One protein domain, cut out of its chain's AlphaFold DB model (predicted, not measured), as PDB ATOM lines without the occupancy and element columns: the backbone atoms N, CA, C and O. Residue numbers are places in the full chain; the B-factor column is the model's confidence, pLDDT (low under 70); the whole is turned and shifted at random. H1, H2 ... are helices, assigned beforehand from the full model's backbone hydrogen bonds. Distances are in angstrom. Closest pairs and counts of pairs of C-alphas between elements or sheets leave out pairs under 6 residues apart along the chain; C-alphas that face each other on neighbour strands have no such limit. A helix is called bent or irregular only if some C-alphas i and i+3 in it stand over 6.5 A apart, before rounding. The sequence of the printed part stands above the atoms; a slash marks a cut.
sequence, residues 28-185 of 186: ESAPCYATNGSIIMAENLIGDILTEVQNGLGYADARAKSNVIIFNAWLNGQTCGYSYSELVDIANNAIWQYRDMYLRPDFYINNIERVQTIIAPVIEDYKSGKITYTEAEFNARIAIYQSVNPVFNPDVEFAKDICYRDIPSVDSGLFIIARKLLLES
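This is residues 28 to 185 of the 186 residues of an uncharacterized protein of uncultured Clostridium sp (UniProt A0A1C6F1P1). Two helical lobes sit side by side: an up-and-down bundle of three helices, H1, H2 and H3, and a cluster in which H4, H5, H6 and H8 pack at mostly steep angles. The tight link from H3 to H4 joins the lobes, residues 28 to 30 lie between them, and residues 159 to 164, at the end of small H7 and beyond, stick out from the second lobe. The printed part has 158 residues with eight named helices, H1 to H8 in chain order, and no named strand; the class is all helix. It is only just compact, close to loose, with a radius of gyration of the C-alphas of 17.6 A and spans of 51 by 37 by 33 A.

Start with H1, residues 36 to 54, which is irregular: C-alphas 45 and 48 are 7.9 A apart, and it has a kink of 68 degrees near residue 48. H1 and H2, residues 59 to 75, form a helical hairpin at a steep tilt of 39 degrees; their closest C-alphas, of Ile 46 and Ser 66, are 5.9 A apart. H3, residues 84 to 103, makes a second hairpin with H2 at a shallow tilt of 25 degrees, with the closest C-alphas those of Trp 74 and Tyr 84, 6.0 A. H3 also touches H1, running the same way, with C-alphas 42 and 87 closest at 5.5 A. Next comes H4, residues 105 to 118, irregular with C-alphas 110 and 113 at 7.2 A; it is close to H3 but not clearly touching, about perpendicular at 77 degrees, with the C-alphas of Met 101 and Tyr 108 closest at 6.9 A. H5, residues 120 to 127, and H6, residues 133 to 148, form a hairpin at 2 degrees, a shallow tilt; C-alphas 122 and 136 are closest at 5.9 A. H8, residues 172 to 183, touches H6, with C-alphas 137 and 179 closest at 6.4 A, and H4, with C-alphas 115 and 178 closest at 6.3 A. H6 and H8 are the hub, touching three helices each. H7, residues 154 to 159, is close to H6 but not clearly touching, with C-alphas 142 and 154 closest at 7.1 A. H3 and H8 are only just apart, closest 8.1 A. Every O i to N i+4 pair is within hydrogen-bond range in H2, H3, H5, H7 and H8; the counts are 13 of 15 in H1, 8 of 10 in H4 and 11 of 12 in H6.

Find C-alpha 36 at (136.712, 216.544, 112.387), where H1 begins; it runs 22.7 A. H3, the longest at 28.1 A, ends at C-alpha 103 (119.695, 222.241, 133.183). H2 spans 23.8 A, H6 23.3 A, H4 20.4 A and H8 17.1 A, ending at C-alpha 183 (136.488, 209.156, 123.457).

The C-alphas of Asn 76 and Val 151, the two farthest apart, are 52.2 A from each other. The printed part has no cut, and the link from H7 to H8 is long. Mean pLDDT of the printed part is 96.1, and no printed residue is under 70.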
ATOM      1  N   GLU A  28     131.413 214.063 121.695       95.00
ATOM      2  CA  GLU A  28     130.374 213.089 122.007       95.00
ATOM      3  C   GLU A  28     128.969 213.496 121.526       95.00
ATOM      4  O   GLU A  28     128.105 212.625 121.425       95.00
ATOM      5  N   SER A  29     128.727 214.768 121.175       96.00
ATOM      6  CA  SER A  29     127.462 215.202 120.559       96.00
ATOM      7  C   SER A  29     127.452 215.036 119.039       96.00
ATOM      8  O   SER A  29     126.390 215.073 118.415       96.00
ATOM      9  N   ALA A  30     128.619 214.887 118.406       95.50
ATOM     10  CA  ALA A  30     128.727 214.895 116.951       95.50
ATOM     11  C   ALA A  30     127.971 213.709 116.305       95.50
ATOM     12  O   ALA A  30     127.974 212.602 116.850       95.50
ATOM     13  N   PRO A  31     127.311 213.885 115.149       94.00
ATOM     14  CA  PRO A  31     126.787 212.765 114.370       94.00
ATOM     15  C   PRO A  31     127.892 211.770 113.982       94.00
ATOM     16  O   PRO A  31     129.031 212.164 113.749       94.00
ATOM     17  N   CYS A  32     127.561 210.482 113.846       90.44
ATOM     18  CA  CYS A  32     128.543 209.435 113.520       90.44
ATOM     19  C   CYS A  32     129.205 209.597 112.140       90.44
ATOM     20  O   CYS A  32     130.269 209.035 111.897       90.44
ATOM     21  N   TYR A  33     128.577 210.354 111.242       91.44
ATOM     22  CA  TYR A  33     129.100 210.666 109.916       91.44
ATOM     23  C   TYR A  33     129.920 211.969 109.885       91.44
ATOM     24  O   TYR A  33     130.499 212.290 108.849       91.44
ATOM     25  N   ALA A  34     129.942 212.744 110.976       94.94
ATOM     26  CA  ALA A  34     130.615 214.037 111.008       94.94
ATOM     27  C   ALA A  34     132.137 213.859 110.990       94.94
ATOM     28  O   ALA A  34     132.707 213.050 111.722       94.94
ATOM     29  N   THR A  35     132.807 214.651 110.157       95.75
ATOM     30  CA  THR A  35     134.270 214.679 110.095       95.75
ATOM     31  C   THR A  35     134.815 215.684 111.105       95.75
ATOM     32  O   THR A  35     134.148 216.664 111.430       95.75
ATOM     33  N   ASN A  36     136.068 215.525 111.544       94.69
ATOM     34  CA  ASN A  36     136.712 216.544 112.387       94.69
ATOM     35  C   ASN A  36     136.670 217.937 111.741       94.69
ATOM     36  O   ASN A  36     136.450 218.925 112.432       94.69
ATOM     37  N   GLY A  37     136.828 218.014 110.416       96.62
ATOM     38  CA  GLY A  37     136.757 219.278 109.690       96.62
ATOM     39  C   GLY A  37     135.365 219.915 109.718       96.62
ATOM     40  O   GLY A  37     135.272 221.119 109.940       96.62
ATOM     41  N   SER A  38     134.285 219.136 109.576       97.19
ATOM     42  CA  SER A  38     132.925 219.683 109.681       97.19
ATOM     43  C   SER A  38     132.551 220.066 111.106       97.19
ATOM     44  O   SER A  38     131.867 221.071 111.291       97.19
ATOM     45  N   ILE A  39     133.051 219.348 112.119       97.44
ATOM     46  CA  ILE A  39     132.852 219.757 113.514       97.44
ATOM     47  C   ILE A  39     133.582 221.075 113.789       97.44
ATOM     48  O   ILE A  39     132.953 222.001 114.284       97.44
ATOM     49  N   ILE A  40     134.852 221.207 113.388       96.44
ATOM     50  CA  ILE A  40     135.614 222.464 113.520       96.44
ATOM     51  C   ILE A  40     134.939 223.608 112.753       96.44
ATOM     52  O   ILE A  40     134.876 224.738 113.235       96.44
ATOM     53  N   MET A  41     134.390 223.335 111.567       97.19
ATOM     54  CA  MET A  41     133.640 224.336 110.809       97.19
ATOM     55  C   MET A  41     132.391 224.797 111.571       97.19
ATOM     56  O   MET A  41     132.131 225.996 111.637       97.19
ATOM     57  N   ALA A  42     131.633 223.873 112.167       97.38
ATOM     58  CA  ALA A  42     130.483 224.220 112.993       97.38
ATOM     59  C   ALA A  42     130.908 225.010 114.244       97.38
ATOM     60  O   ALA A  42     130.315 226.048 114.523       97.38
ATOM     61  N   GLU A  43     131.963 224.581 114.944       95.69
ATOM     62  CA  GLU A  43     132.547 225.272 116.108       95.69
ATOM     63  C   GLU A  43     132.841 226.741 115.805       95.69
ATOM     64  O   GLU A  43     132.377 227.629 116.520       95.69
ATOM     65  N   ASN A  44     133.520 227.001 114.686       95.75
ATOM     66  CA  ASN A  44     133.852 228.354 114.249       95.75
ATOM     67  C   ASN A  44     132.616 229.222 113.960       95.75
ATOM     68  O   ASN A  44     132.687 230.441 114.087       95.75
ATOM     69  N   LEU A  45     131.499 228.620 113.543       96.88
ATOM     70  CA  LEU A  45     130.270 229.346 113.218       96.88
ATOM     71  C   LEU A  45     129.382 229.593 114.439       96.88
ATOM     72  O   LEU A  45     128.681 230.599 114.478       96.88
ATOM     73  N   ILE A  46     129.354 228.671 115.405       97.06
ATOM     74  CA  ILE A  46     128.341 228.677 116.469       97.06
ATOM     75  C   ILE A  46     128.898 228.760 117.892       97.06
ATOM     76  O   ILE A  46     128.101 228.769 118.826       97.06
ATOM     77  N   GLY A  47     130.215 228.849 118.097       95.94
ATOM     78  CA  GLY A  47     130.807 228.873 119.442       95.94
ATOM     79  C   GLY A  47     130.278 229.997 120.351       95.94
ATOM     80  O   GLY A  47     130.059 229.787 121.548       95.94
ATOM     81  N   ASP A  48     129.964 231.166 119.786       96.12
ATOM     82  CA  ASP A  48     129.312 232.258 120.526       96.12
ATOM     83  C   ASP A  48     127.897 231.863 120.981       96.12
ATOM     84  O   ASP A  48     127.516 232.099 122.127       96.12
ATOM     85  N   ILE A  49     127.138 231.165 120.129       97.56
ATOM     86  CA  ILE A  49     125.803 230.648 120.471       97.56
ATOM     87  C   ILE A  49     125.896 229.585 121.566       97.56
ATOM     88  O   ILE A  49     125.065 229.568 122.471       97.56
ATOM     89  N   LEU A  50     126.909 228.718 121.529       96.75
ATOM     90  CA  LEU A  50     127.141 227.728 122.583       96.75
ATOM     91  C   LEU A  50     127.428 228.405 123.930       96.75
ATOM     92  O   LEU A  50     126.878 227.994 124.953       96.75
ATOM     93  N   THR A  51     128.189 229.499 123.911       95.44
ATOM     94  CA  THR A  51     128.432 230.338 125.093       95.44
ATOM     95  C   THR A  51     127.131 230.963 125.610       95.44
ATOM     96  O   THR A  51     126.877 230.977 126.813       95.44
ATOM     97  N   GLU A  52     126.248 231.440 124.729       95.81
ATOM     98  CA  GLU A  52     124.924 231.931 125.135       95.81
ATOM     99  C   GLU A  52     124.051 230.823 125.757       95.81
ATOM    100  O   GLU A  52     123.360 231.071 126.746       95.81
ATOM    101  N   VAL A  53     124.096 229.593 125.230       96.31
ATOM    102  CA  VAL A  53     123.348 228.439 125.773       96.31
ATOM    103  C   VAL A  53     123.835 228.069 127.169       96.31
ATOM    104  O   VAL A  53     123.010 227.854 128.058       96.31
ATOM    105  N   GLN A  54     125.151 228.049 127.392       92.19
ATOM    106  CA  GLN A  54     125.727 227.859 128.729       92.19
ATOM    107  C   GLN A  54     125.241 228.922 129.724       92.19
ATOM    108  O   GLN A  54     125.061 228.628 130.903       92.19
ATOM    109  N   ASN A  55     124.980 230.137 129.236       92.62
ATOM    110  CA  ASN A  55     124.460 231.259 130.017       92.62
ATOM    111  C   ASN A  55     122.918 231.330 130.051       92.62
ATOM    112  O   ASN A  55     122.356 232.339 130.477       92.62
ATOM    113  N   GLY A  56     122.223 230.267 129.631       93.00
ATOM    114  CA  GLY A  56     120.777 230.113 129.804       93.00
ATOM    115  C   GLY A  56     119.916 230.407 128.573       93.00
ATOM    116  O   GLY A  56     118.689 230.430 128.703       93.00
ATOM    117  N   LEU A  57     120.499 230.601 127.382       95.38
ATOM    118  CA  LEU A  57     119.714 230.739 126.151       95.38
ATOM    119  C   LEU A  57     118.878 229.473 125.881       95.38
ATOM    120  O   LEU A  57     119.365 228.342 125.940       95.38
ATOM    121  N   GLY A  58     117.595 229.665 125.561       94.38
ATOM    122  CA  GLY A  58     116.666 228.575 125.270       94.38
ATOM    123  C   GLY A  58     117.008 227.819 123.981       94.38
ATOM    124  O   GLY A  58     117.530 228.392 123.029       94.38
ATOM    125  N   TYR A  59     116.651 226.528 123.922       94.69
ATOM    126  CA  TYR A  59     116.949 225.663 122.768       94.69
ATOM    127  C   TYR A  59     116.430 226.229 121.442       94.69
ATOM    128  O   TYR A  59     117.165 226.272 120.463       94.69
ATOM    129  N   ALA A  60     115.164 226.657 121.408       96.25
ATOM    130  CA  ALA A  60     114.532 227.142 120.183       96.25
ATOM    131  C   ALA A  60     115.222 228.406 119.646       96.25
ATOM    132  O   ALA A  60     115.492 228.491 118.448       96.25
ATOM    133  N   ASP A  61     115.568 229.337 120.538       97.62
ATOM    134  CA  ASP A  61     116.242 230.586 120.183       97.62
ATOM    135  C   ASP A  61     117.680 230.333 119.728       97.62
ATOM    136  O   ASP A  61     118.096 230.843 118.687       97.62
ATOM    137  N   ALA A  62     118.420 229.491 120.458       97.94
ATOM    138  CA  ALA A  62     119.770 229.079 120.087       97.94
ATOM    139  C   ALA A  62     119.792 228.434 118.698       97.94
ATOM    140  O   ALA A  62     120.595 228.822 117.851       97.94
ATOM    141  N   ARG A  63     118.848 227.522 118.434       97.56
ATOM    142  CA  ARG A  63     118.692 226.853 117.140       97.56
ATOM    143  C   ARG A  63     118.377 227.834 116.012       97.56
ATOM    144  O   ARG A  63     118.906 227.715 114.911       97.56
ATOM    145  N   ALA A  64     117.490 228.795 116.263       97.81
ATOM    146  CA  ALA A  64     117.134 229.804 115.271       97.81
ATOM    147  C   ALA A  64     118.348 230.676 114.919       97.81
ATOM    148  O   ALA A  64     118.654 230.848 113.739       97.81
ATOM    149  N   LYS A  65     119.080 231.162 115.932       98.25
ATOM    150  CA  LYS A  65     120.300 231.956 115.740       98.25
ATOM    151  C   LYS A  65     121.383 231.173 114.996       98.25
ATOM    152  O   LYS A  65     121.896 231.666 113.991       98.25
ATOM    153  N   SER A  66     121.694 229.950 115.437       98.00
ATOM    154  CA  SER A  66     122.718 229.112 114.801       98.00
ATOM    155  C   SER A  66     122.376 228.815 113.344       98.00
ATOM    156  O   SER A  66     123.231 228.948 112.474       98.00
ATOM    157  N   ASN A  67     121.117 228.486 113.045       97.69
ATOM    158  CA  ASN A  67     120.699 228.169 111.681       97.69
ATOM    159  C   ASN A  67     120.823 229.369 110.742       97.69
ATOM    160  O   ASN A  67     121.253 229.193 109.606       97.69
ATOM    161  N   VAL A  68     120.498 230.584 111.197       98.19
ATOM    162  CA  VAL A  68     120.689 231.802 110.392       98.19
ATOM    163  C   VAL A  68     122.171 232.022 110.081       98.19
ATOM    164  O   VAL A  68     122.515 232.312 108.935       98.19
ATOM    165  N   ILE A  69     123.055 231.840 111.067       98.38
ATOM    166  CA  ILE A  69     124.506 231.978 110.877       98.38
ATOM    167  C   ILE A  69     125.015 230.952 109.860       98.38
ATOM    168  O   ILE A  69     125.664 231.325 108.882       98.38
ATOM    169  N   ILE A  70     124.675 229.674 110.046       98.44
ATOM    170  CA  ILE A  70     125.127 228.588 109.167       98.44
ATOM    171  C   ILE A  70     124.550 228.752 107.757       98.44
ATOM    172  O   ILE A  70     125.265 228.550 106.776       98.44
ATOM    173  N   PHE A  71     123.283 229.155 107.628       98.31
ATOM    174  CA  PHE A  71     122.652 229.386 106.331       98.31
ATOM    175  C   PHE A  71     123.359 230.501 105.562       98.31
ATOM    176  O   PHE A  71     123.706 230.316 104.400       98.31
ATOM    177  N   ASN A  72     123.633 231.629 106.220       98.38
ATOM    178  CA  ASN A  72     124.358 232.735 105.602       98.38
ATOM    179  C   ASN A  72     125.791 232.334 105.232       98.38
ATOM    180  O   ASN A  72     126.247 232.661 104.140       98.38
ATOM    181  N   ALA A  73     126.494 231.596 106.096       98.19
ATOM    182  CA  ALA A  73     127.830 231.094 105.788       98.19
ATOM    183  C   ALA A  73     127.813 230.166 104.564       98.19
ATOM    184  O   ALA A  73     128.648 230.296 103.670       98.19
ATOM    185  N   TRP A  74     126.831 229.267 104.482       97.81
ATOM    186  CA  TRP A  74     126.660 228.363 103.347       97.81
ATOM    187  C   TRP A  74     126.353 229.123 102.053       97.81
ATOM    188  O   TRP A  74     127.006 228.895 101.035       97.81
ATOM    189  N   LEU A  75     125.426 230.084 102.105       97.81
ATOM    190  CA  LEU A  75     125.022 230.899 100.956       97.81
ATOM    191  C   LEU A  75     126.187 231.746 100.415       97.81
ATOM    192  O   LEU A  75     126.288 231.963  99.211       97.81
ATOM    193  N   ASN A  76     127.106 232.152 101.295       97.69
ATOM    194  CA  ASN A  76     128.314 232.902 100.952       97.69
ATOM    195  C   ASN A  76     129.544 232.020 100.655       97.69
ATOM    196  O   ASN A  76     130.642 232.549 100.484       97.69
ATOM    197  N   GLY A  77     129.405 230.689 100.606       96.12
ATOM    198  CA  GLY A  77     130.513 229.772 100.304       96.12
ATOM    199  C   GLY A  77     131.587 229.672 101.399       96.12
ATOM    200  O   GLY A  77     132.716 229.275 101.125       96.12
ATOM    201  N   GLN A  78     131.249 230.020 102.642       96.94
ATOM    202  CA  GLN A  78     132.162 230.070 103.793       96.94
ATOM    203  C   GLN A  78     132.200 228.764 104.602       96.94
ATOM    204  O   GLN A  78     132.816 228.713 105.659       96.94
ATOM    205  N   THR A  79     131.547 227.700 104.129       95.88
ATOM    206  CA  THR A  79     131.463 226.406 104.830       95.88
ATOM    207  C   THR A  79     132.521 225.403 104.385       95.88
ATOM    208  O   THR A  79     132.394 224.221 104.682       95.88
ATOM    209  N   CYS A  80     133.541 225.831 103.635       93.06
ATOM    210  CA  CYS A  80     134.615 224.956 103.143       93.06
ATOM    211  C   CYS A  80     134.107 223.713 102.377       93.06
ATOM    212  O   CYS A  80     134.738 222.661 102.402       93.06
ATOM    213  N   GLY A  81     132.959 223.829 101.702       94.00
ATOM    214  CA  GLY A  81     132.325 222.733 100.963       94.00
ATOM    215  C   GLY A  81     131.392 221.842 101.791       94.00
ATOM    216  O   GLY A  81     130.699 221.012 101.206       94.00
ATOM    217  N   TYR A  82     131.309 222.029 103.113       97.44
ATOM    218  CA  TYR A  82     130.349 221.314 103.954       97.44
ATOM    219  C   TYR A  82     128.918 221.795 103.709       97.44
ATOM    220  O   TYR A  82     128.660 222.983 103.470       97.44
ATOM    221  N   SER A  83     127.978 220.851 103.764       96.44
ATOM    222  CA  SER A  83     126.566 221.129 103.510       96.44
ATOM    223  C   SER A  83     125.916 221.871 104.677       96.44
ATOM    224  O   SER A  83     126.276 221.676 105.838       96.44
ATOM    225  N   TYR A  84     124.903 222.687 104.373       97.38
ATOM    226  CA  TYR A  84     124.085 223.336 105.399       97.38
ATOM    227  C   TYR A  84     123.502 222.320 106.397       97.38
ATOM    228  O   TYR A  84     123.601 222.525 107.603       97.38
ATOM    229  N   SER A  85     122.949 221.204 105.909       96.00
ATOM    230  CA  SER A  85     122.345 220.169 106.758       96.00
ATOM    231  C   SER A  85     123.348 219.517 107.706       96.00
ATOM    232  O   SER A  85     123.040 219.346 108.878       96.00
ATOM    233  N   GLU A  86     124.554 219.204 107.228       97.50
ATOM    234  CA  GLU A  86     125.601 218.595 108.057       97.50
ATOM    235  C   GLU A  86     126.002 219.514 109.218       97.50
ATOM    236  O   GLU A  86     126.049 219.084 110.370       97.50
ATOM    237  N   LEU A  87     126.242 220.797 108.932       98.25
ATOM    238  CA  LEU A  87     126.635 221.763 109.958       98.25
ATOM    239  C   LEU A  87     125.497 222.048 110.946       98.25
ATOM    240  O   LEU A  87     125.745 222.205 112.141       98.25
ATOM    241  N   VAL A  88     124.249 222.081 110.470       97.94
ATOM    242  CA  VAL A  88     123.063 222.244 111.324       97.94
ATOM    243  C   VAL A  88     122.868 221.049 112.254       97.94
ATOM    244  O   VAL A  88     122.530 221.251 113.419       97.94
ATOM    245  N   ASP A  89     123.088 219.822 111.788       97.88
ATOM    246  CA  ASP A  89     122.971 218.630 112.633       97.88
ATOM    247  C   ASP A  89     124.022 218.635 113.752       97.88
ATOM    248  O   ASP A  89     123.686 218.400 114.917       97.88
ATOM    249  N   ILE A  90     125.270 219.001 113.434       98.38
ATOM    250  CA  ILE A  90     126.340 219.172 114.429       98.38
ATOM    251  C   ILE A  90     125.962 220.257 115.449       98.38
ATOM    252  O   ILE A  90     126.010 220.018 116.658       98.38
ATOM    253  N   ALA A  91     125.542 221.430 114.969       98.12
ATOM    254  CA  ALA A  91     125.177 222.561 115.815       98.12
ATOM    255  C   ALA A  91     124.010 222.236 116.757       98.12
ATOM    256  O   ALA A  91     124.078 222.506 117.956       98.12
ATOM    257  N   ASN A  92     122.950 221.616 116.238       97.69
ATOM    258  CA  ASN A  92     121.757 221.289 117.017       97.69
ATOM    259  C   ASN A  92     122.050 220.284 118.133       97.69
ATOM    260  O   ASN A  92     121.506 220.429 119.230       97.69
ATOM    261  N   ASN A  93     122.898 219.287 117.868       97.06
ATOM    262  CA  ASN A  93     123.292 218.310 118.879       97.06
ATOM    263  C   ASN A  93     124.143 218.957 119.977       97.06
ATOM    264  O   ASN A  93     123.908 218.697 121.158       97.06
ATOM    265  N   ALA A  94     125.078 219.835 119.603       97.50
ATOM    266  CA  ALA A  94     125.901 220.573 120.556       97.50
ATOM    267  C   ALA A  94     125.042 221.472 121.459       97.50
ATOM    268  O   ALA A  94     125.142 221.407 122.683       97.50
ATOM    269  N   ILE A  95     124.134 222.254 120.863       97.81
ATOM    270  CA  ILE A  95     123.179 223.111 121.583       97.81
ATOM    271  C   ILE A  95     122.318 222.278 122.538       97.81
ATOM    272  O   ILE A  95     122.099 222.678 123.684       97.81
ATOM    273  N   TRP A  96     121.825 221.120 122.086       96.06
ATOM    274  CA  TRP A  96     121.038 220.226 122.932       96.06
ATOM    275  C   TRP A  96     121.837 219.751 124.144       96.06
ATOM    276  O   TRP A  96     121.349 219.861 125.267       96.06
ATOM    277  N   GLN A  97     123.066 219.275 123.934       95.56
ATOM    278  CA  GLN A  97     123.899 218.776 125.020       95.56
ATOM    279  C   GLN A  97     124.270 219.878 126.017       95.56
ATOM    280  O   GLN A  97     124.108 219.671 127.217       95.56
ATOM    281  N   TYR A  98     124.714 221.054 125.558       95.00
ATOM    282  CA  TYR A  98     125.011 222.166 126.468       95.00
ATOM    283  C   TYR A  98     123.795 222.558 127.293       95.00
ATOM    284  O   TYR A  98     123.908 222.768 128.501       95.00
ATOM    285  N   ARG A  99     122.620 222.610 126.656       95.06
ATOM    286  CA  ARG A  99     121.379 222.889 127.366       95.06
ATOM    287  C   ARG A  99     121.094 221.837 128.429       95.06
ATOM    288  O   ARG A  99     120.736 222.184 129.550       95.06
ATOM    289  N   ASP A 100     121.216 220.568 128.070       94.56
ATOM    290  CA  ASP A 100     120.905 219.472 128.974       94.56
ATOM    291  C   ASP A 100     121.850 219.442 130.182       94.56
ATOM    292  O   ASP A 100     121.404 219.303 131.320       94.56
ATOM    293  N   MET A 101     123.142 219.677 129.945       91.69
ATOM    294  CA  MET A 101     124.162 219.751 130.991       91.69
ATOM    295  C   MET A 101     123.972 220.951 131.921       91.69
ATOM    296  O   MET A 101     124.155 220.796 133.128       91.69
ATOM    297  N   TYR A 102     123.582 222.126 131.409       88.81
ATOM    298  CA  TYR A 102     123.304 223.279 132.277       88.81
ATOM    299  C   TYR A 102     122.014 223.080 133.089       88.81
ATOM    300  O   TYR A 102     121.960 223.475 134.252       88.81
ATOM    301  N   LEU A 103     120.976 222.467 132.503       93.44
ATOM    302  CA  LEU A 103     119.695 222.241 133.183       93.44
ATOM    303  C   LEU A 103     119.754 221.107 134.209       93.44
ATOM    304  O   LEU A 103     119.009 221.132 135.188       93.44
ATOM    305  N   ARG A 104     120.585 220.087 133.966       94.56
ATOM    306  CA  ARG A 104     120.654 218.861 134.774       94.56
ATOM    307  C   ARG A 104     122.101 218.502 135.156       94.56
ATOM    308  O   ARG A 104     122.505 217.359 134.943       94.56
ATOM    309  N   PRO A 105     122.901 219.412 135.743       93.56
ATOM    310  CA  PRO A 105     124.322 219.158 136.005       93.56
ATOM    311  C   PRO A 105     124.539 217.943 136.920       93.56
ATOM    312  O   PRO A 105     125.389 217.096 136.640       93.56
ATOM    313  N   ASP A 106     123.699 217.792 137.948       95.94
ATOM    314  CA  ASP A 106     123.762 216.667 138.888       95.94
ATOM    315  C   ASP A 106     123.504 215.317 138.210       95.94
ATOM    316  O   ASP A 106     124.065 214.303 138.618       95.94
ATOM    317  N   PHE A 107     122.682 215.277 137.154       96.62
ATOM    318  CA  PHE A 107     122.449 214.043 136.405       96.62
ATOM    319  C   PHE A 107     123.756 213.537 135.789       96.62
ATOM    320  O   PHE A 107     124.077 212.356 135.920       96.62
ATOM    321  N   TYR A 108     124.519 214.425 135.153       95.06
ATOM    322  CA  TYR A 108     125.782 214.056 134.522       95.06
ATOM    323  C   TYR A 108     126.825 213.660 135.564       95.06
ATOM    324  O   TYR A 108     127.416 212.592 135.444       95.06
ATOM    325  N   ILE A 109     126.991 214.464 136.618       94.00
ATOM    326  CA  ILE A 109     127.958 214.194 137.692       94.00
ATOM    327  C   ILE A 109     127.691 212.830 138.341       94.00
ATOM    328  O   ILE A 109     128.600 212.009 138.453       94.00
ATOM    329  N   ASN A 110     126.438 212.543 138.694       95.81
ATOM    330  CA  ASN A 110     126.086 211.333 139.438       95.81
ATOM    331  C   ASN A 110     126.086 210.051 138.589       95.81
ATOM    332  O   ASN A 110     126.070 208.956 139.147       95.81
ATOM    333  N   ASN A 111     126.071 210.153 137.254       97.44
ATOM    334  CA  ASN A 111     126.002 208.979 136.377       97.44
ATOM    335  C   ASN A 111     127.330 208.616 135.698       97.44
ATOM    336  O   ASN A 111     127.393 207.536 135.113       97.44
ATOM    337  N   ILE A 112     128.388 209.431 135.795       96.38
ATOM    338  CA  ILE A 112     129.699 209.113 135.193       96.38
ATOM    339  C   ILE A 112     130.228 207.759 135.689       96.38
ATOM    340  O   ILE A 112     130.438 206.858 134.878       96.38
ATOM    341  N   GLU A 113     130.364 207.571 137.005       97.00
ATOM    342  CA  GLU A 113     130.904 206.327 137.585       97.00
ATOM    343  C   GLU A 113     130.011 205.112 137.300       97.00
ATOM    344  O   GLU A 113     130.490 204.009 137.010       97.00
ATOM    345  N   ARG A 114     128.690 205.318 137.339       97.50
ATOM    346  CA  ARG A 114     127.709 204.278 137.021       97.50
ATOM    347  C   ARG A 114     127.862 203.808 135.578       97.50
ATOM    348  O   ARG A 114     127.946 202.606 135.338       97.50
ATOM    349  N   VAL A 115     127.891 204.735 134.619       98.38
ATOM    350  CA  VAL A 115     128.038 204.396 133.199       98.38
ATOM    351  C   VAL A 115     129.399 203.761 132.952       98.38
ATOM    352  O   VAL A 115     129.450 202.726 132.296       98.38
ATOM    353  N   GLN A 116     130.472 204.301 133.535       98.12
ATOM    354  CA  GLN A 116     131.814 203.728 133.433       98.12
ATOM    355  C   GLN A 116     131.849 202.268 133.892       98.12
ATOM    356  O   GLN A 116     132.466 201.441 133.230       98.12
ATOM    357  N   THR A 117     131.144 201.938 134.977       98.38
ATOM    358  CA  THR A 117     131.026 200.561 135.473       98.38
ATOM    359  C   THR A 117     130.254 199.672 134.494       98.38
ATOM    360  O   THR A 117     130.693 198.563 134.202       98.38
ATOM    361  N   ILE A 118     129.127 200.155 133.954       98.44
ATOM    362  CA  ILE A 118     128.301 199.413 132.984       98.44
ATOM    363  C   ILE A 118     129.100 199.068 131.720       98.44
ATOM    364  O   ILE A 118     128.988 197.958 131.207       98.44
ATOM    365  N   ILE A 119     129.904 200.009 131.216       98.44
ATOM    366  CA  ILE A 119     130.609 199.859 129.934       98.44
ATOM    367  C   ILE A 119     132.087 199.481 130.087       98.44
ATOM    368  O   ILE A 119     132.807 199.469 129.090       98.44
ATOM    369  N   ALA A 120     132.559 199.155 131.295       98.38
ATOM    370  CA  ALA A 120     133.970 198.844 131.548       98.38
ATOM    371  C   ALA A 120     134.544 197.761 130.606       98.38
ATOM    372  O   ALA A 120     135.611 198.007 130.037       98.38
ATOM    373  N   PRO A 121     133.844 196.636 130.331       98.12
ATOM    374  CA  PRO A 121     134.333 195.645 129.367       98.12
ATOM    375  C   PRO A 121     134.446 196.200 127.938       98.12
ATOM    376  O   PRO A 121     135.377 195.872 127.209       98.12
ATOM    377  N   VAL A 122     133.522 197.082 127.538       98.44
ATOM    378  CA  VAL A 122     133.535 197.726 126.214       98.44
ATOM    379  C   VAL A 122     134.718 198.688 126.090       98.44
ATOM    380  O   VAL A 122     135.377 198.722 125.053       98.44
ATOM    381  N   ILE A 123     135.020 199.443 127.153       98.31
ATOM    382  CA  ILE A 123     136.195 200.320 127.213       98.31
ATOM    383  C   ILE A 123     137.487 199.507 127.071       98.31
ATOM    384  O   ILE A 123     138.382 199.926 126.343       98.31
ATOM    385  N   GLU A 124     137.602 198.358 127.740       98.00
ATOM    386  CA  GLU A 124     138.786 197.492 127.656       98.00
ATOM    387  C   GLU A 124     138.988 196.923 126.242       98.00
ATOM    388  O   GLU A 124     140.082 197.017 125.671       98.00
ATOM    389  N   ASP A 125     137.919 196.407 125.635       98.12
ATOM    390  CA  ASP A 125     137.938 195.917 124.256       98.12
ATOM    391  C   ASP A 125     138.300 197.043 123.262       98.12
ATOM    392  O   ASP A 125     139.065 196.829 122.318       98.12
ATOM    393  N   TYR A 126     137.806 198.266 123.482       97.75
ATOM    394  CA  TYR A 126     138.139 199.417 122.640       97.75
ATOM    395  C   TYR A 126     139.598 199.867 122.813       97.75
ATOM    396  O   TYR A 126     140.307 200.072 121.823       97.75
ATOM    397  N   LYS A 127     140.080 199.960 124.061       96.62
ATOM    398  CA  LYS A 127     141.468 200.319 124.408       96.62
ATOM    399  C   LYS A 127     142.488 199.352 123.823       96.62
ATOM    400  O   LYS A 127     143.531 199.775 123.334       96.62
ATOM    401  N   SER A 128     142.181 198.058 123.857       96.31
ATOM    402  CA  SER A 128     143.041 197.012 123.295       96.31
ATOM    403  C   SER A 128     143.031 196.967 121.761       96.31
ATOM    404  O   SER A 128     143.835 196.252 121.167       96.31
ATOM    405  N   GLY A 129     142.146 197.728 121.106       95.69
ATOM    406  CA  GLY A 129     141.991 197.732 119.651       95.69
ATOM    407  C   GLY A 129     141.252 196.510 119.102       95.69
ATOM    408  O   GLY A 129     141.256 196.301 117.892       95.69
ATOM    409  N   LYS A 130     140.615 195.713 119.969       97.38
ATOM    410  CA  LYS A 130     139.809 194.548 119.580       97.38
ATOM    411  C   LYS A 130     138.541 194.953 118.829       97.38
ATOM    412  O   LYS A 130     138.099 194.214 117.955       97.38
ATOM    413  N   ILE A 131     137.976 196.111 119.170       98.00
ATOM    414  CA  ILE A 131     136.801 196.690 118.512       98.00
ATOM    415  C   ILE A 131     137.079 198.122 118.044       98.00
ATOM    416  O   ILE A 131     137.880 198.859 118.624       98.00
ATOM    417  N   THR A 132     136.399 198.530 116.980       96.69
ATOM    418  CA  THR A 132     136.384 199.900 116.460       96.69
ATOM    419  C   THR A 132     135.576 200.834 117.366       96.69
ATOM    420  O   THR A 132     134.816 200.393 118.225       96.69
ATOM    421  N   TYR A 133     135.696 202.152 117.160       94.69
ATOM    422  CA  TYR A 133     134.878 203.123 117.901       94.69
ATOM    423  C   TYR A 133     133.377 202.919 117.637       94.69
ATOM    424  O   TYR A 133     132.581 202.974 118.568       94.69
ATOM    425  N   THR A 134     132.994 202.622 116.392       94.62
ATOM    426  CA  THR A 134     131.595 202.364 116.018       94.62
ATOM    427  C   THR A 134     131.026 201.154 116.758       94.62
ATOM    428  O   THR A 134     129.911 201.211 117.277       94.62
ATOM    429  N   GLU A 135     131.799 200.070 116.849       96.62
ATOM    430  CA  GLU A 135     131.416 198.885 117.620       96.62
ATOM    431  C   GLU A 135     131.361 199.192 119.119       96.62
ATOM    432  O   GLU A 135     130.421 198.774 119.790       96.62
ATOM    433  N   ALA A 136     132.309 199.971 119.645       97.62
ATOM    434  CA  ALA A 136     132.308 200.382 121.044       97.62
ATOM    435  C   ALA A 136     131.075 201.229 121.399       97.62
ATOM    436  O   ALA A 136     130.424 200.967 122.407       97.62
ATOM    437  N   GLU A 137     130.699 202.198 120.559       96.19
ATOM    438  CA  GLU A 137     129.497 203.014 120.765       96.19
ATOM    439  C   GLU A 137     128.225 202.151 120.768       96.19
ATOM    440  O   GLU A 137     127.356 202.306 121.634       96.19
ATOM    441  N   PHE A 138     128.116 201.217 119.821       96.31
ATOM    442  CA  PHE A 138     126.974 200.312 119.731       96.31
ATOM    443  C   PHE A 138     126.897 199.360 120.934       96.31
ATOM    444  O   PHE A 138     125.845 199.241 121.564       96.31
ATOM    445  N   ASN A 139     128.019 198.750 121.312       97.69
ATOM    446  CA  ASN A 139     128.098 197.828 122.442       97.69
ATOM    447  C   ASN A 139     127.836 198.538 123.777       97.69
ATOM    448  O   ASN A 139     127.132 197.998 124.628       97.69
ATOM    449  N   ALA A 140     128.321 199.771 123.951       98.00
ATOM    450  CA  ALA A 140     128.023 200.587 125.125       98.00
ATOM    451  C   ALA A 140     126.519 200.879 125.246       98.00
ATOM    452  O   ALA A 140     125.945 200.775 126.331       98.00
ATOM    453  N   ARG A 141     125.849 201.185 124.126       96.81
ATOM    454  CA  ARG A 141     124.393 201.379 124.086       96.81
ATOM    455  C   ARG A 141     123.642 200.117 124.511       96.81
ATOM    456  O   ARG A 141     122.715 200.208 125.312       96.81
ATOM    457  N   ILE A 142     124.057 198.952 124.009       97.44
ATOM    458  CA  ILE A 142     123.475 197.659 124.393       97.44
ATOM    459  C   ILE A 142     123.674 197.396 125.886       97.44
ATOM    460  O   ILE A 142     122.704 197.077 126.568       97.44
ATOM    461  N   ALA A 143     124.887 197.595 126.408       98.12
ATOM    462  CA  ALA A 143     125.191 197.399 127.824       98.12
ATOM    463  C   ALA A 143     124.318 198.287 128.728       98.12
ATOM    464  O   ALA A 143     123.818 197.838 129.758       98.12
ATOM    465  N   ILE A 144     124.059 199.533 128.318       98.38
ATOM    466  CA  ILE A 144     123.159 200.435 129.045       98.38
ATOM    467  C   ILE A 144     121.715 199.922 129.022       98.38
ATOM    468  O   ILE A 144     121.083 199.884 130.078       98.38
ATOM    469  N   TYR A 145     121.190 199.481 127.876       98.00
ATOM    470  CA  TYR A 145     119.856 198.868 127.830       98.00
ATOM    471  C   TYR A 145     119.775 197.615 128.709       98.00
ATOM    472  O   TYR A 145     118.820 197.454 129.472       98.00
ATOM    473  N   GLN A 146     120.808 196.773 128.673       97.50
ATOM    474  CA  GLN A 146     120.897 195.556 129.479       97.50
ATOM    475  C   GLN A 146     121.040 195.829 130.980       97.50
ATOM    476  O   GLN A 146     120.617 195.008 131.791       97.50
ATOM    477  N   SER A 147     121.542 197.006 131.369       97.06
ATOM    478  CA  SER A 147     121.558 197.441 132.772       97.06
ATOM    479  C   SER A 147     120.157 197.681 133.353       97.06
ATOM    480  O   SER A 147     119.985 197.641 134.570       97.06
ATOM    481  N   VAL A 148     119.159 197.923 132.494       96.62
ATOM    482  CA  VAL A 148     117.746 198.073 132.876       96.62
ATOM    483  C   VAL A 148     116.985 196.769 132.646       96.62
ATOM    484  O   VAL A 148     116.202 196.357 133.497       96.62
ATOM    485  N   ASN A 149     117.226 196.111 131.512       96.50
ATOM    486  CA  ASN A 149     116.611 194.837 131.164       96.50
ATOM    487  C   ASN A 149     117.680 193.827 130.707       96.50
ATOM    488  O   ASN A 149     118.031 193.823 129.525       96.50
ATOM    489  N   PRO A 150     118.151 192.924 131.589       96.00
ATOM    490  CA  PRO A 150     119.211 191.968 131.260       96.00
ATOM    491  C   PRO A 150     118.899 191.024 130.092       96.00
ATOM    492  O   PRO A 150     119.823 190.455 129.518       96.00
ATOM    493  N   VAL A 151     117.621 190.845 129.732       95.69
ATOM    494  CA  VAL A 151     117.218 190.002 128.592       95.69
ATOM    495  C   VAL A 151     117.074 190.783 127.283       95.69
ATOM    496  O   VAL A 151     116.718 190.189 126.266       95.69
ATOM    497  N   PHE A 152     117.346 192.095 127.277       96.50
ATOM    498  CA  PHE A 152     117.321 192.903 126.058       96.50
ATOM    499  C   PHE A 152     118.294 192.341 125.019       96.50
ATOM    500  O   PHE A 152     119.504 192.244 125.257       96.50
ATOM    501  N   ASN A 153     117.747 192.008 123.848       95.44
ATOM    502  CA  ASN A 153     118.500 191.509 122.711       95.44
ATOM    503  C   ASN A 153     118.279 192.432 121.496       95.44
ATOM    504  O   ASN A 153     117.180 192.434 120.932       95.44
ATOM    505  N   PRO A 154     119.304 193.189 121.064       93.75
ATOM    506  CA  PRO A 154     119.181 194.116 119.943       93.75
ATOM    507  C   PRO A 154     118.837 193.412 118.624       93.75
ATOM    508  O   PRO A 154     118.103 193.988 117.826       93.75
ATOM    509  N   ASP A 155     119.290 192.175 118.404       94.88
ATOM    510  CA  ASP A 155     119.017 191.433 117.166       94.88
ATOM    511  C   ASP A 155     117.532 191.081 117.046       94.88
ATOM    512  O   ASP A 155     116.947 191.148 115.967       94.88
ATOM    513  N   VAL A 156     116.900 190.751 118.178       94.88
ATOM    514  CA  VAL A 156     115.463 190.460 118.239       94.88
ATOM    515  C   VAL A 156     114.658 191.751 118.141       94.88
ATOM    516  O   VAL A 156     113.732 191.835 117.339       94.88
ATOM    517  N   GLU A 157     114.996 192.767 118.938       94.31
ATOM    518  CA  GLU A 157     114.199 193.993 119.004       94.31
ATOM    519  C   GLU A 157     114.312 194.841 117.734       94.31
ATOM    520  O   GLU A 157     113.319 195.415 117.291       94.31
ATOM    521  N   PHE A 158     115.478 194.905 117.090       91.19
ATOM    522  CA  PHE A 158     115.633 195.683 115.859       91.19
ATOM    523  C   PHE A 158     115.108 194.970 114.610       91.19
ATOM    524  O   PHE A 158     114.815 195.655 113.627       91.19
ATOM    525  N   ALA A 159     114.897 193.649 114.664       94.94
ATOM    526  CA  ALA A 159     114.207 192.899 113.614       94.94
ATOM    527  C   ALA A 159     112.682 193.121 113.603       94.94
ATOM    528  O   ALA A 159     112.041 192.888 112.580       94.94
ATOM    529  N   LYS A 160     112.091 193.578 114.714       94.56
ATOM    530  CA  LYS A 160     110.663 193.925 114.789       94.56
ATOM    531  C   LYS A 160     110.381 195.276 114.125       94.56
ATOM    532  O   LYS A 160     111.227 196.182 114.132       94.56
ATOM    533  N   ASP A 161     109.141 195.447 113.659       95.06
ATOM    534  CA  ASP A 161     108.631 196.764 113.270       95.06
ATOM    535  C   ASP A 161     108.714 197.737 114.448       95.06
ATOM    536  O   ASP A 161     108.540 197.354 115.606       95.06
ATOM    537  N   ILE A 162     108.945 199.017 114.142       90.75
ATOM    538  CA  ILE A 162     109.199 200.071 115.138       90.75
ATOM    539  C   ILE A 162     108.102 200.122 116.215       90.75
ATOM    540  O   ILE A 162     108.411 200.337 117.383       90.75
ATOM    541  N   CYS A 163     106.839 199.882 115.849       92.31
ATOM    542  CA  CYS A 163     105.703 199.906 116.773       92.31
ATOM    543  C   CYS A 163     105.621 198.703 117.735       92.31
ATOM    544  O   CYS A 163     104.835 198.761 118.678       92.31
ATOM    545  N   TYR A 164     106.414 197.646 117.528       93.06
ATOM    546  CA  TYR A 164     106.420 196.430 118.356       93.06
ATOM    547  C   TYR A 164     107.731 196.205 119.115       93.06
ATOM    548  O   TYR A 164     107.898 195.166 119.757       93.06
ATOM    549  N   ARG A 165     108.681 197.140 119.022       93.12
ATOM    550  CA  ARG A 165     109.955 197.037 119.738       93.12
ATOM    551  C   ARG A 165     109.744 197.284 121.222       93.12
ATOM    552  O   ARG A 165     109.145 198.288 121.599       93.12
ATOM    553  N   ASP A 166     110.306 196.414 122.045       92.62
ATOM    554  CA  ASP A 166     110.355 196.576 123.494       92.62
ATOM    555  C   ASP A 166     111.732 197.121 123.893       92.62
ATOM    556  O   ASP A 166     112.622 196.402 124.356       92.62
ATOM    557  N   ILE A 167     111.952 198.406 123.598       94.06
ATOM    558  CA  ILE A 167     113.209 199.088 123.921       94.06
ATOM    559  C   ILE A 167     113.150 199.573 125.374       94.06
ATOM    560  O   ILE A 167     112.254 200.359 125.704       94.06
ATOM    561  N   PRO A 168     114.107 199.185 126.241       95.62
ATOM    562  CA  PRO A 168     114.135 199.661 127.615       95.62
ATOM    563  C   PRO A 168     114.196 201.189 127.673       95.62
ATOM    564  O   PRO A 168     114.963 201.827 126.949       95.62
ATOM    565  N   SER A 169     113.396 201.782 128.560       94.88
ATOM    566  CA  SER A 169     113.397 203.230 128.765       94.88
ATOM    567  C   SER A 169     114.682 203.655 129.478       94.88
ATOM    568  O   SER A 169     114.929 203.277 130.623       94.88
ATOM    569  N   VAL A 170     115.514 204.424 128.778       96.06
ATOM    570  CA  VAL A 170     116.823 204.894 129.238       96.06
ATOM    571  C   VAL A 170     116.947 206.379 128.900       96.06
ATOM    572  O   VAL A 170     116.598 206.793 127.795       96.06
ATOM    573  N   ASP A 171     117.454 207.184 129.836       95.94
ATOM    574  CA  ASP A 171     117.734 208.602 129.585       95.94
ATOM    575  C   ASP A 171     118.883 208.757 128.575       95.94
ATOM    576  O   ASP A 171     119.952 208.157 128.726       95.94
ATOM    577  N   SER A 172     118.680 209.595 127.555       92.56
ATOM    578  CA  SER A 172     119.664 209.824 126.494       92.56
ATOM    579  C   SER A 172     121.010 210.344 127.002       92.56
ATOM    580  O   SER A 172     122.037 210.094 126.370       92.56
ATOM    581  N   GLY A 173     121.031 211.033 128.147       95.62
ATOM    582  CA  GLY A 173     122.256 211.529 128.765       95.62
ATOM    583  C   GLY A 173     123.227 210.408 129.149       95.62
ATOM    584  O   GLY A 173     124.436 210.617 129.100       95.62
ATOM    585  N   LEU A 174     122.741 209.190 129.425       98.06
ATOM    586  CA  LEU A 174     123.613 208.036 129.681       98.06
ATOM    587  C   LEU A 174     124.421 207.641 128.438       98.06
ATOM    588  O   LEU A 174     125.593 207.286 128.555       98.06
ATOM    589  N   PHE A 175     123.835 207.758 127.241       97.12
ATOM    590  CA  PHE A 175     124.552 207.505 125.988       97.12
ATOM    591  C   PHE A 175     125.596 208.587 125.700       97.12
ATOM    592  O   PHE A 175     126.674 208.271 125.204       97.12
ATOM    593  N   ILE A 176     125.308 209.846 126.046       96.25
ATOM    594  CA  ILE A 176     126.269 210.955 125.928       96.25
ATOM    595  C   ILE A 176     127.477 210.702 126.840       96.25
ATOM    596  O   ILE A 176     128.616 210.747 126.376       96.25
ATOM    597  N   ILE A 177     127.238 210.350 128.108       97.81
ATOM    598  CA  ILE A 177     128.300 209.996 129.063       97.81
ATOM    599  C   ILE A 177     129.130 208.820 128.535       97.81
ATOM    600  O   ILE A 177     130.356 208.871 128.569       97.81
ATOM    601  N   ALA A 178     128.485 207.778 128.004       98.19
ATOM    602  CA  ALA A 178     129.187 206.620 127.457       98.19
ATOM    603  C   ALA A 178     130.107 206.990 126.290       98.19
ATOM    604  O   ALA A 178     131.264 206.575 126.258       98.19
ATOM    605  N   ARG A 179     129.618 207.805 125.352       97.25
ATOM    606  CA  ARG A 179     130.416 208.294 124.221       97.25
ATOM    607  C   ARG A 179     131.600 209.131 124.686       97.25
ATOM    608  O   ARG A 179     132.703 208.925 124.189       97.25
ATOM    609  N   LYS A 180     131.398 210.009 125.671       96.19
ATOM    610  CA  LYS A 180     132.477 210.790 126.282       96.19
ATOM    611  C   LYS A 180     133.558 209.886 126.880       96.19
ATOM    612  O   LYS A 180     134.724 210.019 126.527       96.19
ATOM    613  N   LEU A 181     133.164 208.909 127.699       97.88
ATOM    614  CA  LEU A 181     134.089 207.950 128.309       97.88
ATOM    615  C   LEU A 181     134.868 207.141 127.264       97.88
ATOM    616  O   LEU A 181     136.054 206.889 127.450       97.88
ATOM    617  N   LEU A 182     134.226 206.738 126.162       97.31
ATOM    618  CA  LEU A 182     134.897 206.041 125.063       97.31
ATOM    619  C   LEU A 182     135.919 206.937 124.355       97.31
ATOM    620  O   LEU A 182     137.031 206.490 124.093       97.31
ATOM    621  N   LEU A 183     135.573 208.195 124.078       94.88
ATOM    622  CA  LEU A 183     136.488 209.156 123.457       94.88
ATOM    623  C   LEU A 183     137.702 209.463 124.346       94.88
ATOM    624  O   LEU A 183     138.812 209.559 123.838       94.88
ATOM    625  N   GLU A 184     137.508 209.547 125.663       95.25
ATOM    626  CA  GLU A 184     138.576 209.750 126.657       95.25
ATOM    627  C   GLU A 184     139.398 208.480 126.939       95.25
ATOM    628  O   GLU A 184     140.413 208.520 127.633       95.25
ATOM    629  N   SER A 185     138.953 207.329 126.434       91.12
ATOM    630  CA  SER A 185     139.596 206.042 126.684       91.12
ATOM    631  C   SER A 185     140.751 205.732 125.737       91.12
ATOM    632  O   SER A 185     141.467 204.771 126.011       91.12
TER     633      SER A 185